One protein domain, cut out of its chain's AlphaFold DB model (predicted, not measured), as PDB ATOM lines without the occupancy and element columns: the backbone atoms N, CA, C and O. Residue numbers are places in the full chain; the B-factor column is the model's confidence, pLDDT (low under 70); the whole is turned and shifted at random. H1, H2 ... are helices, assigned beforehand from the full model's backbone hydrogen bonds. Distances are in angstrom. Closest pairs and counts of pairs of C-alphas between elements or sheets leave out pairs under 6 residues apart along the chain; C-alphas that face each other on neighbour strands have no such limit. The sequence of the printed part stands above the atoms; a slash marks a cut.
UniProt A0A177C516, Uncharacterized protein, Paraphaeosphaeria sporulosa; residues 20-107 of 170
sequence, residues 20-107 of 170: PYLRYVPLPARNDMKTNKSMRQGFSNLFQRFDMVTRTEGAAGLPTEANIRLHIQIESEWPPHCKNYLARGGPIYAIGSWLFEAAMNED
ATOM      1  N   PRO A  20      13.767   3.673   2.055       68.50
ATOM      2  CA  PRO A  20      12.900   2.611   1.538       68.50
ATOM      3  C   PRO A  20      12.567   1.545   2.595       68.50
ATOM      4  O   PRO A  20      11.415   1.140   2.731       68.50
ATOM      5  N   TYR A  21      13.553   1.151   3.406       69.25
ATOM      6  CA  TYR A  21      13.435   0.101   4.428       69.25
ATOM      7  C   TYR A  21      12.516   0.504   5.580       69.25
ATOM      8  O   TYR A  21      11.845  -0.325   6.194       69.25
ATOM      9  N   LEU A  22      12.460   1.803   5.870       82.06
ATOM     10  CA  LEU A  22      11.654   2.345   6.956       82.06
ATOM     11  C   LEU A  22      10.254   2.779   6.507       82.06
ATOM     12  O   LEU A  22       9.465   3.214   7.347       82.06
ATOM     13  N   ARG A  23       9.910   2.656   5.218       85.19
ATOM     14  CA  ARG A  23       8.612   3.075   4.662       85.19
ATOM     15  C   ARG A  23       7.424   2.458   5.399       85.19
ATOM     16  O   ARG A  23       6.439   3.148   5.655       85.19
ATOM     17  N   TYR A  24       7.535   1.183   5.758       88.50
ATOM     18  CA  TYR A  24       6.497   0.445   6.476       88.50
ATOM     19  C   TYR A  24       6.567   0.610   7.995       88.50
ATOM     20  O   TYR A  24       5.670   0.154   8.703       88.50
ATOM     21  N   VAL A  25       7.606   1.268   8.520       88.25
ATOM     22  CA  VAL A  25       7.727   1.520   9.954       88.25
ATOM     23  C   VAL A  25       6.929   2.783  10.331       88.25
ATOM     24  O   VAL A  25       7.150   3.859   9.763       88.25
ATOM     25  N   PRO A  26       6.016   2.713  11.316       88.25
ATOM     26  CA  PRO A  26       5.262   3.856  11.810       88.25
ATOM     27  C   PRO A  26       6.165   5.013  12.218       88.25
ATOM     28  O   PRO A  26       7.257   4.818  12.753       88.25
ATOM     29  N   LEU A  27       5.682   6.238  12.006       86.06
ATOM     30  CA  LEU A  27       6.430   7.452  12.335       86.06
ATOM     31  C   LEU A  27       6.932   7.490  13.798       86.06
ATOM     32  O   LEU A  27       8.094   7.842  13.986       86.06
ATOM     33  N   PRO A  28       6.152   7.072  14.820       86.94
ATOM     34  CA  PRO A  28       6.651   7.028  16.197       86.94
ATOM     35  C   PRO A  28       7.864   6.103  16.370       86.94
ATOM     36  O   PRO A  28       8.886   6.520  16.906       86.94
ATOM     37  N   ALA A  29       7.798   4.882  15.830       86.88
ATOM     38  CA  ALA A  29       8.903   3.927  15.896       86.88
ATOM     39  C   ALA A  29      10.130   4.409  15.099       86.88
ATOM     40  O   ALA A  29      11.263   4.215  15.537       86.88
ATOM     41  N   ARG A  30       9.925   5.098  13.966       86.31
ATOM     42  CA  ARG A  30      11.010   5.750  13.211       86.31
ATOM     43  C   ARG A  30      11.711   6.834  14.019       86.31
ATOM     44  O   ARG A  30      12.937   6.865  14.039       86.31
ATOM     45  N   ASN A  31      10.955   7.689  14.703       86.44
ATOM     46  CA  ASN A  31      11.523   8.744  15.540       86.44
ATOM     47  C   ASN A  31      12.367   8.162  16.681       86.44
ATOM     48  O   ASN A  31      13.474   8.637  16.927       86.44
ATOM     49  N   ASP A  32      11.893   7.086  17.308       85.75
ATOM     50  CA  ASP A  32      12.657   6.369  18.329       85.75
ATOM     51  C   ASP A  32      13.933   5.748  17.754       85.75
ATOM     52  O   ASP A  32      14.998   5.827  18.366       85.75
ATOM     53  N   MET A  33      13.870   5.174  16.550       84.88
ATOM     54  CA  MET A  33      15.049   4.636  15.871       84.88
ATOM     55  C   MET A  33      16.086   5.707  15.526       84.88
ATOM     56  O   MET A  33      17.268   5.374  15.504       84.88
ATOM     57  N   LYS A  34      15.715   6.982  15.325       83.25
ATOM     58  CA  LYS A  34      16.695   8.055  15.058       83.25
ATOM     59  C   LYS A  34      17.676   8.246  16.213       83.25
ATOM     60  O   LYS A  34      18.875   8.399  15.996       83.25
ATOM     61  N   THR A  35      17.196   8.157  17.447       81.38
ATOM     62  CA  THR A  35      18.001   8.453  18.643       81.38
ATOM     63  C   THR A  35      18.421   7.207  19.422       81.38
ATOM     64  O   THR A  35      19.344   7.274  20.231       81.38
ATOM     65  N   ASN A  36      17.795   6.052  19.176       85.75
ATOM     66  CA  ASN A  36      18.014   4.843  19.962       85.75
ATOM     67  C   ASN A  36      18.702   3.718  19.169       85.75
ATOM     68  O   ASN A  36      18.055   2.956  18.450       85.75
ATOM     69  N   LYS A  37      20.009   3.529  19.402       84.19
ATOM     70  CA  LYS A  37      20.806   2.435  18.810       84.19
ATOM     71  C   LYS A  37      20.223   1.042  19.078       84.19
ATOM     72  O   LYS A  37      20.245   0.190  18.199       84.19
ATOM     73  N   SER A  38      19.638   0.817  20.254       84.25
ATOM     74  CA  SER A  38      19.041  -0.476  20.613       84.25
ATOM     75  C   SER A  38      17.770  -0.780  19.809       84.25
ATOM     76  O   SER A  38      17.542  -1.931  19.451       84.25
ATOM     77  N   MET A  39      16.968   0.240  19.473       86.62
ATOM     78  CA  MET A  39      15.794   0.079  18.597       86.62
ATOM     79  C   MET A  39      16.204  -0.339  17.189       86.62
ATOM     80  O   MET A  39      15.642  -1.272  16.623       86.62
ATOM     81  N   ARG A  40      17.226   0.331  16.658       85.62
ATOM     82  CA  ARG A  40      17.800   0.062  15.339       85.62
ATOM     83  C   ARG A  40      18.352  -1.353  15.222       85.62
ATOM     84  O   ARG A  40      18.017  -2.095  14.304       85.62
ATOM     85  N   GLN A  41      19.141  -1.746  16.214       84.19
ATOM     86  CA  GLN A  41      19.683  -3.094  16.304       84.19
ATOM     87  C   GLN A  41      18.574  -4.136  16.475       84.19
ATOM     88  O   GLN A  41      18.643  -5.210  15.891       84.19
ATOM     89  N   GLY A  42      17.517  -3.814  17.224       87.06
ATOM     90  CA  GLY A  42      16.349  -4.676  17.365       87.06
ATOM     91  C   GLY A  42      15.622  -4.915  16.044       87.06
ATOM     92  O   GLY A  42      15.291  -6.057  15.747       87.06
ATOM     93  N   PHE A  43      15.439  -3.866  15.241       86.69
ATOM     94  CA  PHE A  43      14.858  -3.952  13.901       86.69
ATOM     95  C   PHE A  43      15.701  -4.828  12.963       86.69
ATOM     96  O   PHE A  43      15.183  -5.782  12.384       86.69
ATOM     97  N   SER A  44      17.014  -4.577  12.884       82.88
ATOM     98  CA  SER A  44      17.940  -5.371  12.058       82.88
ATOM     99  C   SER A  44      18.014  -6.838  12.496       82.88
ATOM    100  O   SER A  44      18.029  -7.747  11.670       82.88
ATOM    101  N   ASN A  45      18.036  -7.100  13.802       84.94
ATOM    102  CA  ASN A  45      18.067  -8.470  14.307       84.94
ATOM    103  C   ASN A  45      16.745  -9.201  14.034       84.94
ATOM    104  O   ASN A  45      16.748 -10.410  13.798       84.94
ATOM    105  N   LEU A  46      15.613  -8.486  14.051       85.62
ATOM    106  CA  LEU A  46      14.323  -9.080  13.714       85.62
ATOM    107  C   LEU A  46      14.280  -9.545  12.256       85.62
ATOM    108  O   LEU A  46      13.688 -10.584  11.994       85.62
ATOM    109  N   PHE A  47      14.932  -8.826  11.337       80.25
ATOM    110  CA  PHE A  47      15.054  -9.226   9.932       80.25
ATOM    111  C   PHE A  47      15.658 -10.621   9.767       80.25
ATOM    112  O   PHE A  47      15.058 -11.492   9.142       80.25
ATOM    113  N   GLN A  48      16.815 -10.858  10.388       77.38
ATOM    114  CA  GLN A  48      17.500 -12.152  10.320       77.38
ATOM    115  C   GLN A  48      16.648 -13.284  10.910       77.38
ATOM    116  O   GLN A  48      16.641 -14.409  10.415       77.38
ATOM    117  N   ARG A  49      15.903 -12.988  11.978       78.25
ATOM    118  CA  ARG A  49      15.059 -13.983  12.643       78.25
ATOM    119  C   ARG A  49      13.745 -14.241  11.916       78.25
ATOM    120  O   ARG A  49      13.237 -15.354  11.983       78.25
ATOM    121  N   PHE A  50      13.218 -13.247  11.213       80.75
ATOM    122  CA  PHE A  50      12.054 -13.408  10.350       80.75
ATOM    123  C   PHE A  50      12.334 -14.465   9.272       80.75
ATOM    124  O   PHE A  50      11.543 -15.391   9.117       80.75
ATOM    125  N   ASP A  51      13.503 -14.398   8.622       75.81
ATOM    126  CA  ASP A  51      13.959 -15.417   7.662       75.81
ATOM    127  C   ASP A  51      14.079 -16.806   8.314       75.81
ATOM    128  O   ASP A  51      13.557 -17.794   7.796       75.81
ATOM    129  N   MET A  52      14.679 -16.889   9.506       76.94
ATOM    130  CA  MET A  52      14.797 -18.152  10.244       76.94
ATOM    131  C   MET A  52      13.437 -18.832  10.460       76.94
ATOM    132  O   MET A  52      13.297 -19.999  10.101       76.94
ATOM    133  N   VAL A  53      12.439 -18.107  10.984       77.06
ATOM    134  CA  VAL A  53      11.088 -18.645  11.240       77.06
ATOM    135  C   VAL A  53      10.446 -19.152   9.948       77.06
ATOM    136  O   VAL A  53       9.894 -20.250   9.923       77.06
ATOM    137  N   THR A  54      10.586 -18.406   8.848       74.12
ATOM    138  CA  THR A  54      10.040 -18.838   7.551       74.12
ATOM    139  C   THR A  54      10.686 -20.117   7.013       74.12
ATOM    140  O   THR A  54      10.024 -20.898   6.332       74.12
ATOM    141  N   ARG A  55      11.963 -20.377   7.330       73.94
ATOM    142  CA  ARG A  55      12.689 -21.570   6.863       73.94
ATOM    143  C   ARG A  55      12.461 -22.799   7.730       73.94
ATOM    144  O   ARG A  55      12.410 -23.905   7.195       73.94
ATOM    145  N   THR A  56      12.388 -22.634   9.047       72.62
ATOM    146  CA  THR A  56      12.338 -23.762   9.989       72.62
ATOM    147  C   THR A  56      10.956 -24.393  10.085       72.62
ATOM    148  O   THR A  56      10.857 -25.605  10.259       72.62
ATOM    149  N   GLU A  57       9.892 -23.606   9.937       70.81
ATOM    150  CA  GLU A  57       8.521 -24.076  10.168       70.81
ATOM    151  C   GLU A  57       7.732 -24.405   8.880       70.81
ATOM    152  O   GLU A  57       6.612 -24.925   8.940       70.81
ATOM    153  N   GLY A  58       8.313 -24.171   7.698       64.50
ATOM    154  CA  GLY A  58       7.723 -24.544   6.407       64.50
ATOM    155  C   GLY A  58       6.313 -23.969   6.190       64.50
ATOM    156  O   GLY A  58       6.033 -22.828   6.539       64.50
ATOM    157  N   ALA A  59       5.392 -24.760   5.623       56.16
ATOM    158  CA  ALA A  59       4.026 -24.311   5.306       56.16
ATOM    159  C   ALA A  59       3.144 -24.009   6.541       56.16
ATOM    160  O   ALA A  59       2.147 -23.303   6.418       56.16
ATOM    161  N   ALA A  60       3.501 -24.524   7.724       60.78
ATOM    162  CA  ALA A  60       2.840 -24.190   8.992       60.78
ATOM    163  C   ALA A  60       3.422 -22.914   9.640       60.78
ATOM    164  O   ALA A  60       2.820 -22.343  10.548       60.78
ATOM    165  N   GLY A  61       4.573 -22.466   9.134       63.22
ATOM    166  CA  GLY A  61       5.455 -21.441   9.674       63.22
ATOM    167  C   GLY A  61       5.254 -20.044   9.141       63.22
ATOM    168  O   GLY A  61       6.230 -19.330   8.907       63.22
ATOM    169  N   LEU A  62       4.007 -19.648   8.881       73.12
ATOM    170  CA  LEU A  62       3.764 -18.285   8.429       73.12
ATOM    171  C   LEU A  62       4.314 -17.316   9.489       73.12
ATOM    172  O   LEU A  62       4.007 -17.488  10.675       73.12
ATOM    173  N   PRO A  63       5.093 -16.295   9.088       75.31
ATOM    174  CA  PRO A  63       5.709 -15.337   9.998       75.31
ATOM    175  C   PRO A  63       4.657 -14.326  10.473       75.31
ATOM    176  O   PRO A  63       4.722 -13.122  10.226       75.31
ATOM    177  N   THR A  64       3.623 -14.846  11.128       80.25
ATOM    178  CA  THR A  64       2.583 -14.061  11.770       80.25
ATOM    179  C   THR A  64       3.155 -13.412  13.021       80.25
ATOM    180  O   THR A  64       4.096 -13.912  13.643       80.25
ATOM    181  N   GLU A  65       2.557 -12.298  13.433       80.38
ATOM    182  CA  GLU A  65       2.962 -11.623  14.663       80.38
ATOM    183  C   GLU A  65       2.871 -12.551  15.884       80.38
ATOM    184  O   GLU A  65       3.754 -12.519  16.739       80.38
ATOM    185  N   ALA A  66       1.857 -13.418  15.944       82.00
ATOM    186  CA  ALA A  66       1.703 -14.395  17.017       82.00
ATOM    187  C   ALA A  66       2.846 -15.420  17.031       82.00
ATOM    188  O   ALA A  66       3.452 -15.629  18.081       82.00
ATOM    189  N   ASN A  67       3.186 -15.996  15.874       79.44
ATOM    190  CA  ASN A  67       4.249 -16.998  15.770       79.44
ATOM    191  C   ASN A  67       5.611 -16.393  16.107       79.44
ATOM    192  O   ASN A  67       6.353 -16.945  16.913       79.44
ATOM    193  N   ILE A  68       5.916 -15.206  15.581       80.62
ATOM    194  CA  ILE A  68       7.189 -14.539  15.877       80.62
ATOM    195  C   ILE A  68       7.274 -14.171  17.362       80.62
ATOM    196  O   ILE A  68       8.308 -14.394  17.992       80.62
ATOM    197  N   ARG A  69       6.190 -13.664  17.964       79.56
ATOM    198  CA  ARG A  69       6.149 -13.389  19.411       79.56
ATOM    199  C   ARG A  69       6.331 -14.653  20.246       79.56
ATOM    200  O   ARG A  69       7.016 -14.587  21.264       79.56
ATOM    201  N   LEU A  70       5.751 -15.774  19.822       80.12
ATOM    202  CA  LEU A  70       5.923 -17.065  20.479       80.12
ATOM    203  C   LEU A  70       7.392 -17.507  20.430       80.12
ATOM    204  O   LEU A  70       7.957 -17.827  21.473       80.12
ATOM    205  N   HIS A  71       8.041 -17.411  19.267       78.06
ATOM    206  CA  HIS A  71       9.478 -17.680  19.120       78.06
ATOM    207  C   HIS A  71      10.330 -16.810  20.040       78.06
ATOM    208  O   HIS A  71      11.185 -17.321  20.752       78.06
ATOM    209  N   ILE A  72      10.033 -15.512  20.134       76.75
ATOM    210  CA  ILE A  72      10.743 -14.582  21.028       76.75
ATOM    211  C   ILE A  72      10.594 -14.944  22.513       76.75
ATOM    212  O   ILE A  72      11.467 -14.616  23.330       76.75
ATOM    213  N   GLN A  73       9.462 -15.541  22.888       75.06
ATOM    214  CA  GLN A  73       9.183 -15.951  24.262       75.06
ATOM    215  C   GLN A  73       9.827 -17.296  24.604       75.06
ATOM    216  O   GLN A  73      10.343 -17.442  25.710       75.06
ATOM    217  N   ILE A  74       9.786 -18.255  23.676       73.94
ATOM    218  CA  ILE A  74      10.277 -19.622  23.880       73.94
ATOM    219  C   ILE A  74      11.798 -19.686  23.750       73.94
ATOM    220  O   ILE A  74      12.463 -20.307  24.580       73.94
ATOM    221  N   GLU A  75      12.366 -19.043  22.733       68.06
ATOM    222  CA  GLU A  75      13.807 -19.046  22.534       68.06
ATOM    223  C   GLU A  75      14.469 -18.050  23.498       68.06
ATOM    224  O   GLU A  75      14.392 -16.822  23.364       68.06
ATOM    225  N   SER A  76      15.178 -18.599  24.483       60.97
ATOM    226  CA  SER A  76      16.007 -17.839  25.424       60.97
ATOM    227  C   SER A  76      17.132 -17.052  24.736       60.97
ATOM    228  O   SER A  76      17.641 -16.097  25.321       60.97
ATOM    229  N   GLU A  77      17.484 -17.406  23.496       62.41
ATOM    230  CA  GLU A  77      18.602 -16.852  22.720       62.41
ATOM    231  C   GLU A  77      18.266 -15.615  21.871       62.41
ATOM    232  O   GLU A  77      19.141 -15.090  21.176       62.41
ATOM    233  N   TRP A  78      17.031 -15.101  21.902       67.38
ATOM    234  CA  TRP A  78      16.742 -13.885  21.136       67.38
ATOM    235  C   TRP A  78      17.511 -12.687  21.694       67.38
ATOM    236  O   TRP A  78      17.421 -12.417  22.898       67.38
ATOM    237  N   PRO A  79      18.197 -11.907  20.835       68.25
ATOM    238  CA  PRO A  79      18.912 -10.724  21.276       68.25
ATOM    239  C   PRO A  79      17.973  -9.789  22.055       68.25
ATOM    240  O   PRO A  79      16.857  -9.520  21.592       68.25
ATOM    241  N   PRO A  80      18.403  -9.233  23.203       75.88
ATOM    242  CA  PRO A  80      17.564  -8.355  24.027       75.88
ATOM    243  C   PRO A  80      17.021  -7.151  23.239       75.88
ATOM    244  O   PRO A  80      15.940  -6.635  23.528       75.88
ATOM    245  N   HIS A  81      17.730  -6.750  22.185       82.75
ATOM    246  CA  HIS A  81      17.341  -5.691  21.262       82.75
ATOM    247  C   HIS A  81      16.036  -5.987  20.501       82.75
ATOM    248  O   HIS A  81      15.221  -5.081  20.349       82.75
ATOM    249  N   CYS A  82      15.772  -7.239  20.099       83.00
ATOM    250  CA  CYS A  82      14.520  -7.624  19.430       83.00
ATOM    251  C   CYS A  82      13.311  -7.401  20.345       83.00
ATOM    252  O   CYS A  82      12.307  -6.811  19.950       83.00
ATOM    253  N   LYS A  83      13.439  -7.825  21.608       83.44
ATOM    254  CA  LYS A  83      12.408  -7.640  22.638       83.44
ATOM    255  C   LYS A  83      12.156  -6.154  22.895       83.44
ATOM    256  O   LYS A  83      11.005  -5.741  22.985       83.44
ATOM    257  N   ASN A  84      13.216  -5.348  22.948       85.75
ATOM    258  CA  ASN A  84      13.115  -3.903  23.144       85.75
ATOM    259  C   ASN A  84      12.410  -3.194  21.974       85.75
ATOM    260  O   ASN A  84      11.554  -2.346  22.216       85.75
ATOM    261  N   TYR A  85      12.719  -3.565  20.726       87.56
ATOM    262  CA  TYR A  85      12.039  -3.021  19.545       87.56
ATOM    263  C   TYR A  85      10.526  -3.256  19.605       87.56
ATOM    264  O   TYR A  85       9.739  -2.317  19.479       87.56
ATOM    265  N   LEU A  86      10.110  -4.487  19.901       87.00
ATOM    266  CA  LEU A  86       8.690  -4.838  19.987       87.00
ATOM    267  C   LEU A  86       7.990  -4.212  21.194       87.00
ATOM    268  O   LEU A  86       6.844  -3.780  21.083       87.00
ATOM    269  N   ALA A  87       8.667  -4.141  22.342       85.06
ATOM    270  CA  ALA A  87       8.127  -3.520  23.551       85.06
ATOM    271  C   ALA A  87       7.872  -2.015  23.373       85.06
ATOM    272  O   ALA A  87       6.974  -1.461  24.001       85.06
ATOM    273  N   ARG A  88       8.635  -1.359  22.493       85.50
ATOM    274  CA  ARG A  88       8.495   0.064  22.152       85.50
ATOM    275  C   ARG A  88       7.563   0.319  20.964       85.50
ATOM    276  O   ARG A  88       7.557   1.409  20.406       85.50
ATOM    277  N   GLY A  89       6.765  -0.675  20.573       83.44
ATOM    278  CA  GLY A  89       5.772  -0.525  19.509       83.44
ATOM    279  C   GLY A  89       6.342  -0.632  18.095       83.44
ATOM    280  O   GLY A  89       5.678  -0.234  17.140       83.44
ATOM    281  N   GLY A  90       7.552  -1.174  17.940       85.19
ATOM    282  CA  GLY A  90       8.082  -1.555  16.640       85.19
ATOM    283  C   GLY A  90       7.243  -2.680  16.023       85.19
ATOM    284  O   GLY A  90       7.115  -3.739  16.641       85.19
ATOM    285  N   PRO A  91       6.646  -2.500  14.831       87.38
ATOM    286  CA  PRO A  91       5.822  -3.541  14.237       87.38
ATOM    287  C   PRO A  91       6.644  -4.599  13.507       87.38
ATOM    288  O   PRO A  91       7.630  -4.296  12.832       87.38
ATOM    289  N   ILE A  92       6.157  -5.835  13.583       87.25
ATOM    290  CA  ILE A  92       6.697  -6.988  12.854       87.25
ATOM    291  C   ILE A  92       6.310  -6.931  11.375       87.25
ATOM    292  O   ILE A  92       7.128  -7.239  10.513       87.25
ATOM    293  N   TYR A  93       5.091  -6.473  11.060       86.94
ATOM    294  CA  TYR A  93       4.620  -6.396   9.674       86.94
ATOM    295  C   TYR A  93       5.504  -5.504   8.798       86.94
ATOM    296  O   TYR A  93       5.542  -5.710   7.591       86.94
ATOM    297  N   ALA A  94       6.212  -4.524   9.372       87.81
ATOM    298  CA  ALA A  94       7.074  -3.635   8.603       87.81
ATOM    299  C   ALA A  94       8.239  -4.388   7.950       87.81
ATOM    300  O   ALA A  94       8.590  -4.106   6.809       87.81
ATOM    301  N   ILE A  95       8.776  -5.382   8.657       85.81
ATOM    302  CA  ILE A  95       9.852  -6.253   8.177       85.81
ATOM    303  C   ILE A  95       9.333  -7.154   7.061       85.81
ATOM    304  O   ILE A  95       9.921  -7.194   5.986       85.81
ATOM    305  N   GLY A  96       8.190  -7.811   7.285       85.44
ATOM    306  CA  GLY A  96       7.570  -8.669   6.275       85.44
ATOM    307  C   GLY A  96       7.166  -7.898   5.018       85.44
ATOM    308  O   GLY A  96       7.463  -8.332   3.915       85.44
ATOM    309  N   SER A  97       6.549  -6.724   5.174       87.25
ATOM    310  CA  SER A  97       6.112  -5.889   4.044       87.25
ATOM    311  C   SER A  97       7.289  -5.462   3.180       87.25
ATOM    312  O   SER A  97       7.212  -5.565   1.961       87.25
ATOM    313  N   TRP A  98       8.388  -5.034   3.808       84.50
ATOM    314  CA  TRP A  98       9.599  -4.703   3.071       84.50
ATOM    315  C   TRP A  98      10.202  -5.936   2.396       84.50
ATOM    316  O   TRP A  98      10.561  -5.856   1.232       84.50
ATOM    317  N   LEU A  99      10.282  -7.077   3.088       80.12
ATOM    318  CA  LEU A  99      10.875  -8.295   2.531       80.12
ATOM    319  C   LEU A  99      10.083  -8.809   1.323       80.12
ATOM    320  O   LEU A  99      10.675  -9.192   0.322       80.12
ATOM    321  N   PHE A 100       8.752  -8.787   1.401       82.19
ATOM    322  CA  PHE A 100       7.896  -9.156   0.279       82.19
ATOM    323  C   PHE A 100       7.974  -8.134  -0.855       82.19
ATOM    324  O   PHE A 100       8.012  -8.537  -2.008       82.19
ATOM    325  N   GLU A 101       8.038  -6.831  -0.560       83.31
ATOM    326  CA  GLU A 101       8.243  -5.802  -1.591       83.31
ATOM    327  C   GLU A 101       9.607  -5.959  -2.278       83.31
ATOM    328  O   GLU A 101       9.678  -5.906  -3.501       83.31
ATOM    329  N   ALA A 102      10.673  -6.215  -1.518       77.19
ATOM    330  CA  ALA A 102      12.000  -6.497  -2.052       77.19
ATOM    331  C   ALA A 102      11.982  -7.751  -2.933       77.19
ATOM    332  O   ALA A 102      12.431  -7.687  -4.069       77.19
ATOM    333  N   ALA A 103      11.373  -8.844  -2.464       76.19
ATOM    334  CA  ALA A 103      11.236 -10.070  -3.246       76.19
ATOM    335  C   ALA A 103      10.433  -9.854  -4.538       76.19
ATOM    336  O   ALA A 103      10.832 -10.357  -5.577       76.19
ATOM    337  N   MET A 104       9.344  -9.077  -4.499       75.81
ATOM    338  CA  MET A 104       8.559  -8.738  -5.693       75.81
ATOM    339  C   MET A 104       9.341  -7.877  -6.695       75.81
ATOM    340  O   MET A 104       9.106  -7.986  -7.892       75.81
ATOM    341  N   ASN A 105      10.238  -7.010  -6.220       72.12
ATOM    342  CA  ASN A 105      11.020  -6.112  -7.074       72.12
ATOM    343  C   ASN A 105      12.327  -6.744  -7.582       72.12
ATOM    344  O   ASN A 105      12.814  -6.346  -8.633       72.12
ATOM    345  N   GLU A 106      12.903  -7.702  -6.851       62.78
ATOM    346  CA  GLU A 106      14.040  -8.521  -7.308       62.78
ATOM    347  C   GLU A 106      13.618  -9.563  -8.350       62.78
ATOM    348  O   GLU A 106      14.454 -10.091  -9.085       62.78
ATOM    349  N   ASP A 107      12.317  -9.825  -8.453       55.03
ATOM    350  CA  ASP A 107      11.723 -10.703  -9.447       55.03
ATOM    351  C   ASP A 107      11.623 -10.032 -10.831       55.03
ATOM    352  O   ASP A 107      10.580 -10.024 -11.478       55.03
TER     353      ASP A 107
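AT A GLANCE: This is residues 20 to 107 of the 170 residues of an uncharacterized protein of Paraphaeosphaeria sporulosa (UniProt A0A177C516). One long helix, H2, is the spine of a flat, all-helix domain, and shorter helices are set round it. H1 makes a corner with H2 at its first residues, H4 crosses H2 on one side with H3 near by on that same side, and H5 starts beside H2, its first residue near the first residue of H3, packs on H2 with residues 95 to 96 and then runs away from H2, H3 and H4. The printed part has 88 residues with five named helices, H1 to H5 in chain order, and no named strand. It is compact, with a radius of gyration of the C-alphas of 12.8 A, and spans 37 by 35 by 16 A.

HOW THE PARTS SIT: H1, residues 27 to 35, and H2, residues 37 to 56, only just touch, with 3 pairs of C-alphas within 8 A, and touch only at the corner by their tight link. Their closest C-alphas, those of Met 33 and Met 39, are 5.4 A apart, and they run opposite ways at a steep tilt of 62 degrees. H2 is the hub, touching three other helices. H3, residues 65 to 74, is close to H2 but not clearly touching, with the closest C-alphas, Val 53 and Ile 68, 7.3 A apart. H4, residues 80 to 87, touches residues 38 to 46 of H2 about perpendicular, at 86 degrees; the closest C-alphas, Gly 42 and Cys 82, are 4.0 A apart. H5, residues 93 to 106, touches H2 with residues 95 to 96 alone, and the closest C-alphas, Phe 47 and Ile 95, are 6.2 A apart. H2 and H5 run the same way at a steep tilt of 65 degrees. H4 and H5 are apart. Every backbone O i to N i+4 pair is within hydrogen-bond range in H3, H4 and H5, against 4 of 5 in H1 and 15 of 16 in H2.

IN THESE COORDINATES: H1 begins at C-alpha 27, (6.430, 7.452, 12.335), and is 13.2 A long from first to last C-alpha. H2 measures 28.9 A, from C-alpha 37 at (20.806, 2.435, 18.810) to C-alpha 56. H3 measures 14.2 A, H4 10.6 A and H5 19.5 A, the last ending at C-alpha 106, (14.040, -8.521, -7.308).

THE WHOLE: The two C-alphas farthest apart, those of Thr 35 and Ala 59, are 38.0 A apart. The printed part has no cut. No link is long; the link from H2 to H3, with 8 residues, is short, and the other three are tight. The mean pLDDT of the printed part is 79.3, and it is under 70 at residues 20 to 21, 58 to 61, 75 to 79 and 106 to 107.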